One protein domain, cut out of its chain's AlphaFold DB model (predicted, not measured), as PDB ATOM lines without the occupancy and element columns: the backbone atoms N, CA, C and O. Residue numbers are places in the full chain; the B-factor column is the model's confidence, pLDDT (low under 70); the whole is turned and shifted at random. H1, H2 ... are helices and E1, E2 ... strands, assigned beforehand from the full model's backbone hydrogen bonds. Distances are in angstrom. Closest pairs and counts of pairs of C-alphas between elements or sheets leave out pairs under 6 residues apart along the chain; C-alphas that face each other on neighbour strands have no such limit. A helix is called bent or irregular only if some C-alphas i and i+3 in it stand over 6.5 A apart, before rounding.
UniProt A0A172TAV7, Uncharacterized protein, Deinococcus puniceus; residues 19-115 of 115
ATOM      1  N   LEU A  19     239.537 225.480 261.924       96.94
ATOM      2  CA  LEU A  19     240.446 226.451 262.483       96.94
ATOM      3  C   LEU A  19     240.464 226.323 264.011       96.94
ATOM      4  O   LEU A  19     239.426 226.412 264.661       96.94
ATOM      5  N   GLU A  20     241.651 226.133 264.576       96.94
ATOM      6  CA  GLU A  20     241.855 225.956 266.018       96.94
ATOM      7  C   GLU A  20     242.492 227.185 266.671       96.94
ATOM      8  O   GLU A  20     242.227 227.475 267.837       96.94
ATOM      9  N   ALA A  21     243.366 227.891 265.947       95.94
ATOM     10  CA  ALA A  21     244.073 229.057 266.471       95.94
ATOM     11  C   ALA A  21     244.639 229.953 265.363       95.94
ATOM     12  O   ALA A  21     245.010 229.461 264.295       95.94
ATOM     13  N   HIS A  22     244.803 231.239 265.690       94.12
ATOM     14  CA  HIS A  22     245.473 232.245 264.867       94.12
ATOM     15  C   HIS A  22     246.588 232.963 265.619       94.12
ATOM     16  O   HIS A  22     246.488 233.223 266.821       94.12
ATOM     17  N   PHE A  23     247.649 233.303 264.890       92.00
ATOM     18  CA  PHE A  23     248.810 234.012 265.409       92.00
ATOM     19  C   PHE A  23     249.317 235.047 264.406       92.00
ATOM     20  O   PHE A  23     249.235 234.848 263.195       92.00
ATOM     21  N   HIS A  24     249.948 236.091 264.941       91.00
ATOM     22  CA  HIS A  24     250.698 237.075 264.170       91.00
ATOM     23  C   HIS A  24     252.173 237.013 264.549       91.00
ATOM     24  O   HIS A  24     252.520 236.892 265.728       91.00
ATOM     25  N   LEU A  25     253.045 237.135 263.556       89.62
ATOM     26  CA  LEU A  25     254.485 237.192 263.739       89.62
ATOM     27  C   LEU A  25     255.059 238.400 262.991       89.62
ATOM     28  O   LEU A  25     254.961 238.495 261.772       89.62
ATOM     29  N   ALA A  26     255.717 239.298 263.725       87.12
ATOM     30  CA  ALA A  26     256.329 240.503 263.156       87.12
ATOM     31  C   ALA A  26     257.681 240.252 262.460       87.12
ATOM     32  O   ALA A  26     258.142 241.064 261.663       87.12
ATOM     33  N   ALA A  27     258.334 239.122 262.734       85.94
ATOM     34  CA  ALA A  27     259.653 238.781 262.201       85.94
ATOM     35  C   ALA A  27     259.574 238.122 260.806       85.94
ATOM     36  O   ALA A  27     260.056 237.007 260.601       85.94
ATOM     37  N   VAL A  28     258.962 238.819 259.842       88.12
ATOM     38  CA  VAL A  28     258.674 238.304 258.487       88.12
ATOM     39  C   VAL A  28     259.926 237.806 257.770       88.12
ATOM     40  O   VAL A  28     259.971 236.664 257.322       88.12
ATOM     41  N   ARG A  29     260.969 238.639 257.683       89.06
ATOM     42  CA  ARG A  29     262.190 238.305 256.932       89.06
ATOM     43  C   ARG A  29     262.860 237.041 257.465       89.06
ATOM     44  O   ARG A  29     263.258 236.169 256.692       89.06
ATOM     45  N   ASP A  30     262.994 236.953 258.784       90.31
ATOM     46  CA  ASP A  30     263.667 235.829 259.422       90.31
ATOM     47  C   ASP A  30     262.822 234.559 259.249       90.31
ATOM     48  O   ASP A  30     263.355 233.517 258.878       90.31
ATOM     49  N   PHE A  31     261.493 234.661 259.371       90.12
ATOM     50  CA  PHE A  31     260.575 233.556 259.093       90.12
ATOM     51  C   PHE A  31     260.688 233.029 257.654       90.12
ATOM     52  O   PHE A  31     260.884 231.830 257.450       90.12
ATOM     53  N   LEU A  32     260.639 233.914 256.654       89.06
ATOM     54  CA  LEU A  32     260.786 233.535 255.245       89.06
ATOM     55  C   LEU A  32     262.148 232.887 254.962       89.06
ATOM     56  O   LEU A  32     262.232 231.945 254.172       89.06
ATOM     57  N   THR A  33     263.205 233.341 255.639       90.69
ATOM     58  CA  THR A  33     264.547 232.752 255.532       90.69
ATOM     59  C   THR A  33     264.576 231.319 256.065       90.69
ATOM     60  O   THR A  33     265.178 230.447 255.435       90.69
ATOM     61  N   VAL A  34     263.897 231.043 257.185       92.00
ATOM     62  CA  VAL A  34     263.769 229.676 257.721       92.00
ATOM     63  C   VAL A  34     263.003 228.791 256.737       92.00
ATOM     64  O   VAL A  34     263.476 227.701 256.413       92.00
ATOM     65  N   LEU A  35     261.862 229.259 256.218       90.62
ATOM     66  CA  LEU A  35     261.079 228.499 255.236       90.62
ATOM     67  C   LEU A  35     261.895 228.179 253.977       90.62
ATOM     68  O   LEU A  35     261.866 227.042 253.499       90.62
ATOM     69  N   ALA A  36     262.659 229.151 253.475       89.62
ATOM     70  CA  ALA A  36     263.509 228.971 252.305       89.62
ATOM     71  C   ALA A  36     264.643 227.976 252.586       89.62
ATOM     72  O   ALA A  36     264.874 227.068 251.791       89.62
ATOM     73  N   SER A  37     265.293 228.091 253.748       89.94
ATOM     74  CA  SER A  37     266.382 227.197 254.172       89.94
ATOM     75  C   SER A  37     265.927 225.747 254.337       89.94
ATOM     76  O   SER A  37     266.711 224.827 254.118       89.94
ATOM     77  N   ALA A  38     264.659 225.537 254.691       88.00
ATOM     78  CA  ALA A  38     264.056 224.214 254.793       88.00
ATOM     79  C   ALA A  38     263.464 223.697 253.464       88.00
ATOM     80  O   ALA A  38     263.019 222.550 253.409       88.00
ATOM     81  N   GLY A  39     263.431 224.514 252.401       87.75
ATOM     82  CA  GLY A  39     262.834 224.155 251.108       87.75
ATOM     83  C   GLY A  39     261.301 224.098 251.122       87.75
ATOM     84  O   GLY A  39     260.705 223.267 250.441       87.75
ATOM     85  N   ILE A  40     260.652 224.934 251.939       87.44
ATOM     86  CA  ILE A  40     259.206 224.874 252.235       87.44
ATOM     87  C   ILE A  40     258.439 226.121 251.738       87.44
ATOM     88  O   ILE A  40     257.212 226.198 251.816       87.44
ATOM     89  N   SER A  41     259.132 227.113 251.190       86.50
ATOM     90  CA  SER A  41     258.506 228.361 250.741       86.50
ATOM     91  C   SER A  41     257.594 228.195 249.519       86.50
ATOM     92  O   SER A  41     257.870 227.390 248.633       86.50
ATOM     93  N   GLY A  42     256.544 229.027 249.447       81.88
ATOM     94  CA  GLY A  42     255.786 229.287 248.216       81.88
ATOM     95  C   GLY A  42     254.941 228.127 247.685       81.88
ATOM     96  O   GLY A  42     254.734 228.034 246.478       81.88
ATOM     97  N   ARG A  43     254.459 227.233 248.556       88.25
ATOM     98  CA  ARG A  43     253.627 226.086 248.149       88.25
ATOM     99  C   ARG A  43     252.189 226.455 247.784       88.25
ATOM    100  O   ARG A  43     251.480 225.605 247.255       88.25
ATOM    101  N   GLY A  44     251.749 227.674 248.087       88.88
ATOM    102  CA  GLY A  44     250.337 228.026 248.025       88.88
ATOM    103  C   GLY A  44     249.581 227.639 249.295       88.88
ATOM    104  O   GLY A  44     250.132 227.037 250.221       88.88
ATOM    105  N   HIS A  45     248.291 227.964 249.315       86.06
ATOM    106  CA  HIS A  45     247.360 227.379 250.273       86.06
ATOM    107  C   HIS A  45     247.013 225.940 249.863       86.06
ATOM    108  O   HIS A  45     247.000 225.622 248.669       86.06
ATOM    109  N   PRO A  46     246.716 225.055 250.826       88.69
ATOM    110  CA  PRO A  46     246.104 223.776 250.515       88.69
ATOM    111  C   PRO A  46     244.696 223.993 249.921       88.69
ATOM    112  O   PRO A  46     244.052 224.996 250.229       88.69
ATOM    113  N   PRO A  47     244.202 223.071 249.076       85.81
ATOM    114  CA  PRO A  47     242.928 223.239 248.368       85.81
ATOM    115  C   PRO A  47     241.686 223.077 249.260       85.81
ATOM    116  O   PRO A  47     240.578 223.341 248.811       85.81
ATOM    117  N   ASP A  48     241.852 222.592 250.488       93.19
ATOM    118  CA  ASP A  48     240.788 222.156 251.390       93.19
ATOM    119  C   ASP A  48     240.840 222.894 252.734       93.19
ATOM    120  O   ASP A  48     240.967 222.269 253.782       93.19
ATOM    121  N   LEU A  49     240.798 224.226 252.728       94.00
ATOM    122  CA  LEU A  49     240.776 225.027 253.959       94.00
ATOM    123  C   LEU A  49     239.493 224.797 254.773       94.00
ATOM    124  O   LEU A  49     238.459 224.371 254.258       94.00
ATOM    125  N   SER A  50     239.549 225.091 256.071       96.00
ATOM    126  CA  SER A  50     238.344 225.207 256.886       96.00
ATOM    127  C   SER A  50     237.488 226.368 256.388       96.00
ATOM    128  O   SER A  50     238.008 227.406 255.986       96.00
ATOM    129  N   VAL A  51     236.164 226.222 256.485       94.19
ATOM    130  CA  VAL A  51     235.205 227.262 256.064       94.19
ATOM    131  C   VAL A  51     235.488 228.602 256.752       94.19
ATOM    132  O   VAL A  51     235.327 229.658 256.150       94.19
ATOM    133  N   THR A  52     235.926 228.568 258.014       94.19
ATOM    134  CA  THR A  52     236.283 229.778 258.761       94.19
ATOM    135  C   THR A  52     237.499 230.474 258.158       94.19
ATOM    136  O   THR A  52     237.424 231.666 257.887       94.19
ATOM    137  N   LEU A  53     238.587 229.743 257.897       93.31
ATOM    138  CA  LEU A  53     239.792 230.330 257.313       93.31
ATOM    139  C   LEU A  53     239.569 230.766 255.859       93.31
ATOM    140  O   LEU A  53     240.061 231.809 255.448       93.31
ATOM    141  N   GLU A  54     238.795 230.004 255.087       92.75
ATOM    142  CA  GLU A  54     238.397 230.397 253.734       92.75
ATOM    143  C   GLU A  54     237.632 231.727 253.746       92.75
ATOM    144  O   GLU A  54     237.947 232.618 252.961       92.75
ATOM    145  N   ALA A  55     236.683 231.901 254.671       90.88
ATOM    146  CA  ALA A  55     235.980 233.167 254.835       90.88
ATOM    147  C   ALA A  55     236.937 234.308 255.218       90.88
ATOM    148  O   ALA A  55     236.860 235.374 254.618       90.88
ATOM    149  N   GLU A  56     237.853 234.094 256.165       88.62
ATOM    150  CA  GLU A  56     238.830 235.120 256.556       88.62
ATOM    151  C   GLU A  56     239.705 235.566 255.378       88.62
ATOM    152  O   GLU A  56     239.829 236.763 255.137       88.62
ATOM    153  N   LEU A  57     240.224 234.628 254.580       85.50
ATOM    154  CA  LEU A  57     241.045 234.955 253.407       85.50
ATOM    155  C   LEU A  57     240.248 235.641 252.287       85.50
ATOM    156  O   LEU A  57     240.820 236.415 251.524       85.50
ATOM    157  N   LEU A  58     238.946 235.362 252.159       84.75
ATOM    158  CA  LEU A  58     238.076 236.009 251.168       84.75
ATOM    159  C   LEU A  58     237.773 237.474 251.500       84.75
ATOM    160  O   LEU A  58     237.516 238.258 250.586       84.75
ATOM    161  N   PHE A  59     237.749 237.825 252.787       81.00
ATOM    162  CA  PHE A  59     237.463 239.181 253.261       81.00
ATOM    163  C   PHE A  59     238.720 239.976 253.625       81.00
ATOM    164  O   PHE A  59     238.594 241.124 254.046       81.00
ATOM    165  N   GLU A  60     239.908 239.395 253.461       79.19
ATOM    166  CA  GLU A  60     241.164 240.107 253.655       79.19
ATOM    167  C   GLU A  60     241.311 241.194 252.579       79.19
ATOM    168  O   GLU A  60     241.294 240.913 251.378       79.19
ATOM    169  N   GLU A  61     241.401 242.455 253.010       72.94
ATOM    170  CA  GLU A  61     241.518 243.604 252.099       72.94
ATOM    171  C   GLU A  61     242.960 243.805 251.614       72.94
ATOM    172  O   GLU A  61     243.204 244.445 250.587       72.94
ATOM    173  N   GLU A  62     243.915 243.268 252.366       79.44
ATOM    174  CA  GLU A  62     245.339 243.399 252.116       79.44
ATOM    175  C   GLU A  62     245.864 242.303 251.161       79.44
ATOM    176  O   GLU A  62     245.243 241.258 250.937       79.44
ATOM    177  N   VAL A  63     247.033 242.529 250.547       78.50
ATOM    178  CA  VAL A  63     247.564 241.595 249.542       78.50
ATOM    179  C   VAL A  63     248.188 240.381 250.232       78.50
ATOM    180  O   VAL A  63     249.216 240.486 250.900       78.50
ATOM    181  N   ILE A  64     247.602 239.201 250.011       81.56
ATOM    182  CA  ILE A  64     248.158 237.924 250.475       81.56
ATOM    183  C   ILE A  64     249.392 237.563 249.640       81.56
ATOM    184  O   ILE A  64     249.307 237.308 248.435       81.56
ATOM    185  N   ALA A  65     250.542 237.468 250.303       81.69
ATOM    186  CA  ALA A  65     251.819 237.115 249.702       81.69
ATOM    187  C   ALA A  65     252.409 235.833 250.312       81.69
ATOM    188  O   ALA A  65     252.257 235.524 251.493       81.69
ATOM    189  N   VAL A  66     253.127 235.075 249.477       82.81
ATOM    190  CA  VAL A  66     253.910 233.882 249.862       82.81
ATOM    191  C   VAL A  66     253.134 232.853 250.717       82.81
ATOM    192  O   VAL A  66     253.655 232.383 251.734       82.81
ATOM    193  N   PRO A  67     251.909 232.447 250.332       88.44
ATOM    194  CA  PRO A  67     251.195 231.428 251.083       88.44
ATOM    195  C   PRO A  67     251.952 230.094 251.069       88.44
ATOM    196  O   PRO A  67     252.491 229.660 250.043       88.44
ATOM    197  N   THR A  68     252.004 229.435 252.220       92.44
ATOM    198  CA  THR A  68     252.485 228.058 252.345       92.44
ATOM    199  C   THR A  68     251.764 227.337 253.479       92.44
ATOM    200  O   THR A  68     251.082 227.947 254.302       92.44
ATOM    201  N   TYR A  69     251.911 226.020 253.536       93.56
ATOM    202  CA  TYR A  69     251.392 225.211 254.630       93.56
ATOM    203  C   TYR A  69     252.431 224.213 255.125       93.56
ATOM    204  O   TYR A  69     253.304 223.763 254.376       93.56
ATOM    205  N   LEU A  70     252.321 223.890 256.410       93.38
ATOM    206  CA  LEU A  70     253.276 223.110 257.182       93.38
ATOM    207  C   LEU A  70     252.549 221.973 257.891       93.38
ATOM    208  O   LEU A  70     251.675 222.221 258.721       93.38
ATOM    209  N   ALA A  71     252.937 220.730 257.625       91.69
ATOM    210  CA  ALA A  71     252.540 219.612 258.477       91.69
ATOM    211  C   ALA A  71     253.291 219.662 259.821       91.69
ATOM    212  O   ALA A  71     254.391 220.217 259.913       91.69
ATOM    213  N   ALA A  72     252.761 219.010 260.861       87.69
ATOM    214  CA  ALA A  72     253.420 218.977 262.172       87.69
ATOM    215  C   ALA A  72     254.862 218.432 262.100       87.69
ATOM    216  O   ALA A  72     255.778 218.965 262.726       87.69
ATOM    217  N   SER A  73     255.090 217.404 261.276       88.88
ATOM    218  CA  SER A  73     256.425 216.827 261.061       88.88
ATOM    219  C   SER A  73     257.427 217.806 260.432       88.88
ATOM    220  O   SER A  73     258.627 217.722 260.698       88.88
ATOM    221  N   GLU A  74     256.952 218.756 259.627       91.38
ATOM    222  CA  GLU A  74     257.784 219.771 258.981       91.38
ATOM    223  C   GLU A  74     258.161 220.887 259.953       91.38
ATOM    224  O   GLU A  74     259.301 221.350 259.933       91.38
ATOM    225  N   LEU A  75     257.265 221.247 260.879       87.38
ATOM    226  CA  LEU A  75     257.581 222.170 261.977       87.38
ATOM    227  C   LEU A  75     258.737 221.658 262.835       87.38
ATOM    228  O   LEU A  75     259.618 222.430 263.214       87.38
ATOM    229  N   GLY A  76     258.781 220.348 263.082       84.81
ATOM    230  CA  GLY A  76     259.906 219.713 263.765       84.81
ATOM    231  C   GLY A  76     261.243 219.933 263.046       84.81
ATOM    232  O   GLY A  76     262.260 220.143 263.703       84.81
ATOM    233  N   ARG A  77     261.250 219.949 261.705       87.00
ATOM    234  CA  ARG A  77     262.456 220.227 260.902       87.00
ATOM    235  C   ARG A  77     262.830 221.706 260.934       87.00
ATOM    236  O   ARG A  77     264.009 222.025 261.059       87.00
ATOM    237  N   LEU A  78     261.840 222.601 260.886       88.06
ATOM    238  CA  LEU A  78     262.059 224.052 260.943       88.06
ATOM    239  C   LEU A  78     262.776 224.490 262.225       88.06
ATOM    240  O   LEU A  78     263.561 225.433 262.185       88.06
ATOM    241  N   LEU A  79     262.589 223.773 263.338       85.75
ATOM    242  CA  LEU A  79     263.314 224.034 264.586       85.75
ATOM    243  C   LEU A  79     264.839 223.962 264.443       85.75
ATOM    244  O   LEU A  79     265.532 224.685 265.152       85.75
ATOM    245  N   GLY A  80     265.364 223.134 263.532       85.69
ATOM    246  CA  GLY A  80     266.805 223.051 263.263       85.69
ATOM    247  C   GLY A  80     267.367 224.262 262.512       85.69
ATOM    248  O   GLY A  80     268.570 224.498 262.550       85.69
ATOM    249  N   HIS A  81     266.500 225.039 261.861       86.69
ATOM    250  CA  HIS A  81     266.854 226.233 261.089       86.69
ATOM    251  C   HIS A  81     266.446 227.535 261.792       86.69
ATOM    252  O   HIS A  81     266.739 228.621 261.298       86.69
ATOM    253  N   ALA A  82     265.742 227.433 262.920       88.44
ATOM    254  CA  ALA A  82     265.131 228.565 263.593       88.44
ATOM    255  C   ALA A  82     266.183 229.441 264.288       88.44
ATOM    256  O   ALA A  82     266.943 228.922 265.113       88.44
ATOM    257  N   PRO A  83     266.197 230.763 264.047       88.81
ATOM    258  CA  PRO A  83     266.973 231.663 264.882       88.81
ATOM    259  C   PRO A  83     266.412 231.657 266.321       88.81
ATOM    260  O   PRO A  83     265.224 231.355 266.515       88.81
ATOM    261  N   PRO A  84     267.233 231.959 267.346       87.06
ATOM    262  CA  PRO A  84     266.826 231.901 268.755       87.06
ATOM    263  C   PRO A  84     265.516 232.640 269.065       87.06
ATOM    264  O   PRO A  84     264.713 232.164 269.867       87.06
ATOM    265  N   GLU A  85     265.280 233.755 268.382       86.12
ATOM    266  CA  GLU A  85     264.123 234.635 268.526       86.12
ATOM    267  C   GLU A  85     262.817 233.966 268.066       86.12
ATOM    268  O   GLU A  85     261.758 234.213 268.640       86.12
ATOM    269  N   LEU A  86     262.884 233.078 267.066       89.69
ATOM    270  CA  LEU A  86     261.731 232.334 266.538       89.69
ATOM    271  C   LEU A  86     261.590 230.934 267.133       89.69
ATOM    272  O   LEU A  86     260.523 230.324 267.042       89.69
ATOM    273  N   ALA A  87     262.643 230.413 267.766       90.44
ATOM    274  CA  ALA A  87     262.666 229.050 268.277       90.44
ATOM    275  C   ALA A  87     261.529 228.778 269.276       90.44
ATOM    276  O   ALA A  87     260.920 227.711 269.236       90.44
ATOM    277  N   ALA A  88     261.214 229.735 270.155       90.69
ATOM    278  CA  ALA A  88     260.104 229.596 271.100       90.69
ATOM    279  C   ALA A  88     258.750 229.483 270.379       90.69
ATOM    280  O   ALA A  88     257.956 228.596 270.693       90.69
ATOM    281  N   GLN A  89     258.531 230.325 269.367       91.50
ATOM    282  CA  GLN A  89     257.297 230.352 268.592       91.50
ATOM    283  C   GLN A  89     257.101 229.050 267.802       91.50
ATOM    284  O   GLN A  89     256.052 228.414 267.898       91.50
ATOM    285  N   PHE A  90     258.134 228.580 267.097       92.12
ATOM    286  CA  PHE A  90     258.066 227.305 266.379       92.12
ATOM    287  C   PHE A  90     257.880 226.112 267.312       92.12
ATOM    288  O   PHE A  90     257.158 225.181 266.959       92.12
ATOM    289  N   ARG A  91     258.478 226.125 268.514       93.06
ATOM    290  CA  ARG A  91     258.237 225.068 269.511       93.06
ATOM    291  C   ARG A  91     256.783 225.063 269.958       93.06
ATOM    292  O   ARG A  91     256.213 223.983 270.065       93.06
ATOM    293  N   ALA A  92     256.191 226.233 270.188       93.81
ATOM    294  CA  ALA A  92     254.787 226.346 270.567       93.81
ATOM    295  C   ALA A  92     253.864 225.809 269.463       93.81
ATOM    296  O   ALA A  92     252.998 224.980 269.737       93.81
ATOM    297  N   TRP A  93     254.089 226.199 268.207       95.44
ATOM    298  CA  TRP A  93     253.289 225.707 267.085       95.44
ATOM    299  C   TRP A  93     253.480 224.213 266.821       95.44
ATOM    300  O   TRP A  93     252.514 223.492 266.563       95.44
ATOM    301  N   HIS A  94     254.714 223.718 266.930       95.00
ATOM    302  CA  HIS A  94     254.990 222.290 266.845       95.00
ATOM    303  C   HIS A  94     254.279 221.534 267.975       95.00
ATOM    304  O   HIS A  94     253.602 220.549 267.715       95.00
ATOM    305  N   ALA A  95     254.348 222.009 269.221       95.62
ATOM    306  CA  ALA A  95     253.654 221.377 270.339       95.62
ATOM    307  C   ALA A  95     252.128 221.357 270.143       95.62
ATOM    308  O   ALA A  95     251.505 220.322 270.371       95.62
ATOM    309  N   LEU A  96     251.539 222.460 269.672       96.44
ATOM    310  CA  LEU A  96     250.104 222.565 269.399       96.44
ATOM    311  C   LEU A  96     249.651 221.565 268.327       96.44
ATOM    312  O   LEU A  96     248.741 220.772 268.558       96.44
ATOM    313  N   THR A  97     250.314 221.561 267.170       96.44
ATOM    314  CA  THR A  97     249.984 220.636 266.073       96.44
ATOM    315  C   THR A  97     250.165 219.178 266.492       96.44
ATOM    316  O   THR A  97     249.306 218.342 266.216       96.44
ATOM    317  N   ARG A  98     251.220 218.866 267.254       96.50
ATOM    318  CA  ARG A  98     251.443 217.525 267.812       96.50
ATOM    319  C   ARG A  98     250.399 217.121 268.847       96.50
ATOM    320  O   ARG A  98     250.087 215.936 268.932       96.50
ATOM    321  N   ALA A  99     249.850 218.061 269.615       97.19
ATOM    322  CA  ALA A  99     248.768 217.773 270.550       97.19
ATOM    323  C   ALA A  99     247.506 217.312 269.804       97.19
ATOM    324  O   ALA A  99     246.909 216.307 270.186       97.19
ATOM    325  N   PHE A 100     247.146 217.980 268.701       97.38
ATOM    326  CA  PHE A 100     246.043 217.545 267.838       97.38
ATOM    327  C   PHE A 100     246.309 216.184 267.190       97.38
ATOM    328  O   PHE A 100     245.466 215.290 267.293       97.38
ATOM    329  N   GLU A 101     247.501 215.978 266.620       96.31
ATOM    330  CA  GLU A 101     247.869 214.679 266.042       96.31
ATOM    331  C   GLU A 101     247.818 213.550 267.085       96.31
ATOM    332  O   GLU A 101     247.354 212.452 266.784       96.31
ATOM    333  N   GLY A 102     248.228 213.823 268.329       96.56
ATOM    334  CA  GLY A 102     248.142 212.880 269.449       96.56
ATOM    335  C   GLY A 102     246.710 212.497 269.836       96.56
ATOM    336  O   GLY A 102     246.496 211.419 270.384       96.56
ATOM    337  N   MET A 103     245.725 213.334 269.501       96.12
ATOM    338  CA  MET A 103     244.291 213.047 269.641       96.12
ATOM    339  C   MET A 103     243.692 212.372 268.394       96.12
ATOM    340  O   MET A 103     242.474 212.248 268.287       96.12
ATOM    341  N   GLY A 104     244.522 211.953 267.432       95.88
ATOM    342  CA  GLY A 104     244.072 211.355 266.174       95.88
ATOM    343  C   GLY A 104     243.512 212.364 265.170       95.88
ATOM    344  O   GLY A 104     242.834 211.965 264.225       95.88
ATOM    345  N   ARG A 105     243.781 213.661 265.361       96.75
ATOM    346  CA  ARG A 105     243.328 214.746 264.483       96.75
ATOM    347  C   ARG A 105     244.525 215.272 263.687       96.75
ATOM    348  O   ARG A 105     245.355 215.967 264.274       96.75
ATOM    349  N   PRO A 106     244.663 214.946 262.387       96.12
ATOM    350  CA  PRO A 106     245.711 215.528 261.549       96.12
ATOM    351  C   PRO A 106     245.722 217.050 261.683       96.12
ATOM    352  O   PRO A 106     244.655 217.656 261.681       96.12
ATOM    353  N   ALA A 107     246.895 217.662 261.809       96.44
ATOM    354  CA  ALA A 107     247.011 219.100 262.015       96.44
ATOM    355  C   ALA A 107     248.060 219.724 261.100       96.44
ATOM    356  O   ALA A 107     249.074 219.105 260.764       96.44
ATOM    357  N   ARG A 108     247.811 220.972 260.710       95.88
ATOM    358  CA  ARG A 108     248.688 221.749 259.834       95.88
ATOM    359  C   ARG A 108     248.678 223.218 260.226       95.88
ATOM    360  O   ARG A 108     247.707 223.697 260.806       95.88
ATOM    361  N   LEU A 109     249.741 223.928 259.869       95.56
ATOM    362  CA  LEU A 109     249.715 225.384 259.826       95.56
ATOM    363  C   LEU A 109     249.548 225.867 258.396       95.56
ATOM    364  O   LEU A 109     250.127 225.286 257.482       95.56
ATOM    365  N   ILE A 110     248.824 226.958 258.230       94.75
ATOM    366  CA  ILE A 110     248.732 227.736 257.004       94.75
ATOM    367  C   ILE A 110     249.324 229.090 257.336       94.75
ATOM    368  O   ILE A 110     248.978 229.680 258.357       94.75
ATOM    369  N   VAL A 111     250.264 229.548 256.521       93.12
ATOM    370  CA  VAL A 111     250.989 230.789 256.774       93.12
ATOM    371  C   VAL A 111     251.006 231.642 255.525       93.12
ATOM    372  O   VAL A 111     251.159 231.122 254.420       93.12
ATOM    373  N   TRP A 112     250.850 232.943 255.705       91.88
ATOM    374  CA  TRP A 112     250.926 233.915 254.626       91.88
ATOM    375  C   TRP A 112     251.433 235.245 255.167       91.88
ATOM    376  O   TRP A 112     251.317 235.545 256.356       91.88
ATOM    377  N   GLN A 113     252.062 236.019 254.294       88.94
ATOM    378  CA  GLN A 113     252.396 237.402 254.566       88.94
ATOM    379  C   GLN A 113     251.240 238.275 254.099       88.94
ATOM    380  O   GLN A 113     250.593 237.962 253.098       88.94
ATOM    381  N   ILE A 114     251.029 239.371 254.809       83.25
ATOM    382  CA  ILE A 114     250.137 240.422 254.360       83.25
ATOM    383  C   ILE A 114     250.944 241.712 254.114       83.25
ATOM    384  O   ILE A 114     251.846 242.040 254.903       83.25
ATOM    385  N   GLU A 115     250.699 242.357 252.965       71.62
ATOM    386  CA  GLU A 115     251.379 243.567 252.459       71.62
ATOM    387  C   GLU A 115     250.452 244.757 252.218       71.62
ATOM    388  O   GLU A 115     249.321 244.562 251.711       71.62
TER     389      GLU A 115
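AT A GLANCE: This is residues 19 to 115 of the 115 residues of an uncharacterized protein of Deinococcus puniceus (UniProt A0A172TAV7). What shape does this domain have? A two-stranded antiparallel ribbon, E2 with E3, runs through the middle, with the helical hairpin of H3 and H4 packed on E3 at one side and the lone helix H2 out at the other side. E1 runs past E3 on the side away from E2, H1 sits near one end of the ribbon, and residues 42 to 45 of the long link from H1 to H2 cross over E2. What is it made of, and how large is it? The printed part has 97 residues with four named helices and three named strands, in the order E1, H1, H2, E2, H3, H4, E3, and its class is mixed, helices and strands. It is compact, with a radius of gyration of the C-alphas of 13.2 A and spans of 34 by 34 by 20 A.

IN THESE COORDINATES: Where are the strands? E2 is residues 64 to 71, 20.5 A from first to last C-alpha, and E3 is residues 107 to 114, 22.9 A, with C-alpha 114 at (250.137, 240.422, 254.360). E1 is residues 19 to 25, 17.7 A, and begins with C-alpha 19 at (240.446, 226.451, 262.483). Where are the helices? H4, the longest, is residues 84 to 102, 26.7 A from first to last C-alpha, and it begins with C-alpha 84 at (266.826, 231.901, 268.755). H1 is residues 28 to 37, 14.2 A; H2 is residues 51 to 59, 12.5 A; H3 is residues 72 to 78, 10.1 A. Is any helix uneven? H4 is irregular, but only just: C-alphas 85 and 88 are 6.9 A apart.

HOW THE PARTS SIT: How do the neighbour strands pair? E2 and E3 are antiparallel, at 163 degrees between their directions, and the C-alphas of 67 and 112 face each other at 4.3 A. N 65 and O 113 are within hydrogen-bond range at 2.8 A, as are N 109 and O 70 at 2.8 A. Which helices come close to this pair? The closest C-alphas of H4 and E3 are those of Thr 97 and Ala 107, 5.3 A apart, and those of H3 and E3 are Ala 72 and Arg 108, 6.0 A apart. H3 and H4 form a helical hairpin and touch, H4 with residues 90 to 98 alone, at a shallow tilt of 17 degrees, opposite ways; their closest C-alphas are those of Ala 72 and Thr 97, 5.5 A apart. Where are the other elements? H1 is close to H3 but not clearly touching, with the C-alphas of Val 34 and Leu 78 closest at 6.7 A, and their lines are about perpendicular at 83 degrees. E1 pairs with no named strand; E1 and E3 are near each other, with 12 pairs of C-alphas within 10 A, while the closest C-alphas of E1 and H2 are those of Leu 19 and Leu 53, 6.5 A apart. H2 is apart from E3, H3 and H4. What do the helix backbones show? Every O i to N i+4 pair is within hydrogen-bond range in H1 and H2, against 2 of 3 in H3 and 13 of 15 in H4.

THE WHOLE: How far does it reach? The two C-alphas farthest apart are those of Glu 61 and Gly 102, at 35.9 A. How is the chain linked? The printed part has no cut and runs from residue 19 to 115, the chain's last residue. The link from H1 to H2, residues 38 to 50, is long; the other links are tight. How sure is the model? The mean pLDDT of the printed part is 90.0, and no printed residue is under 70.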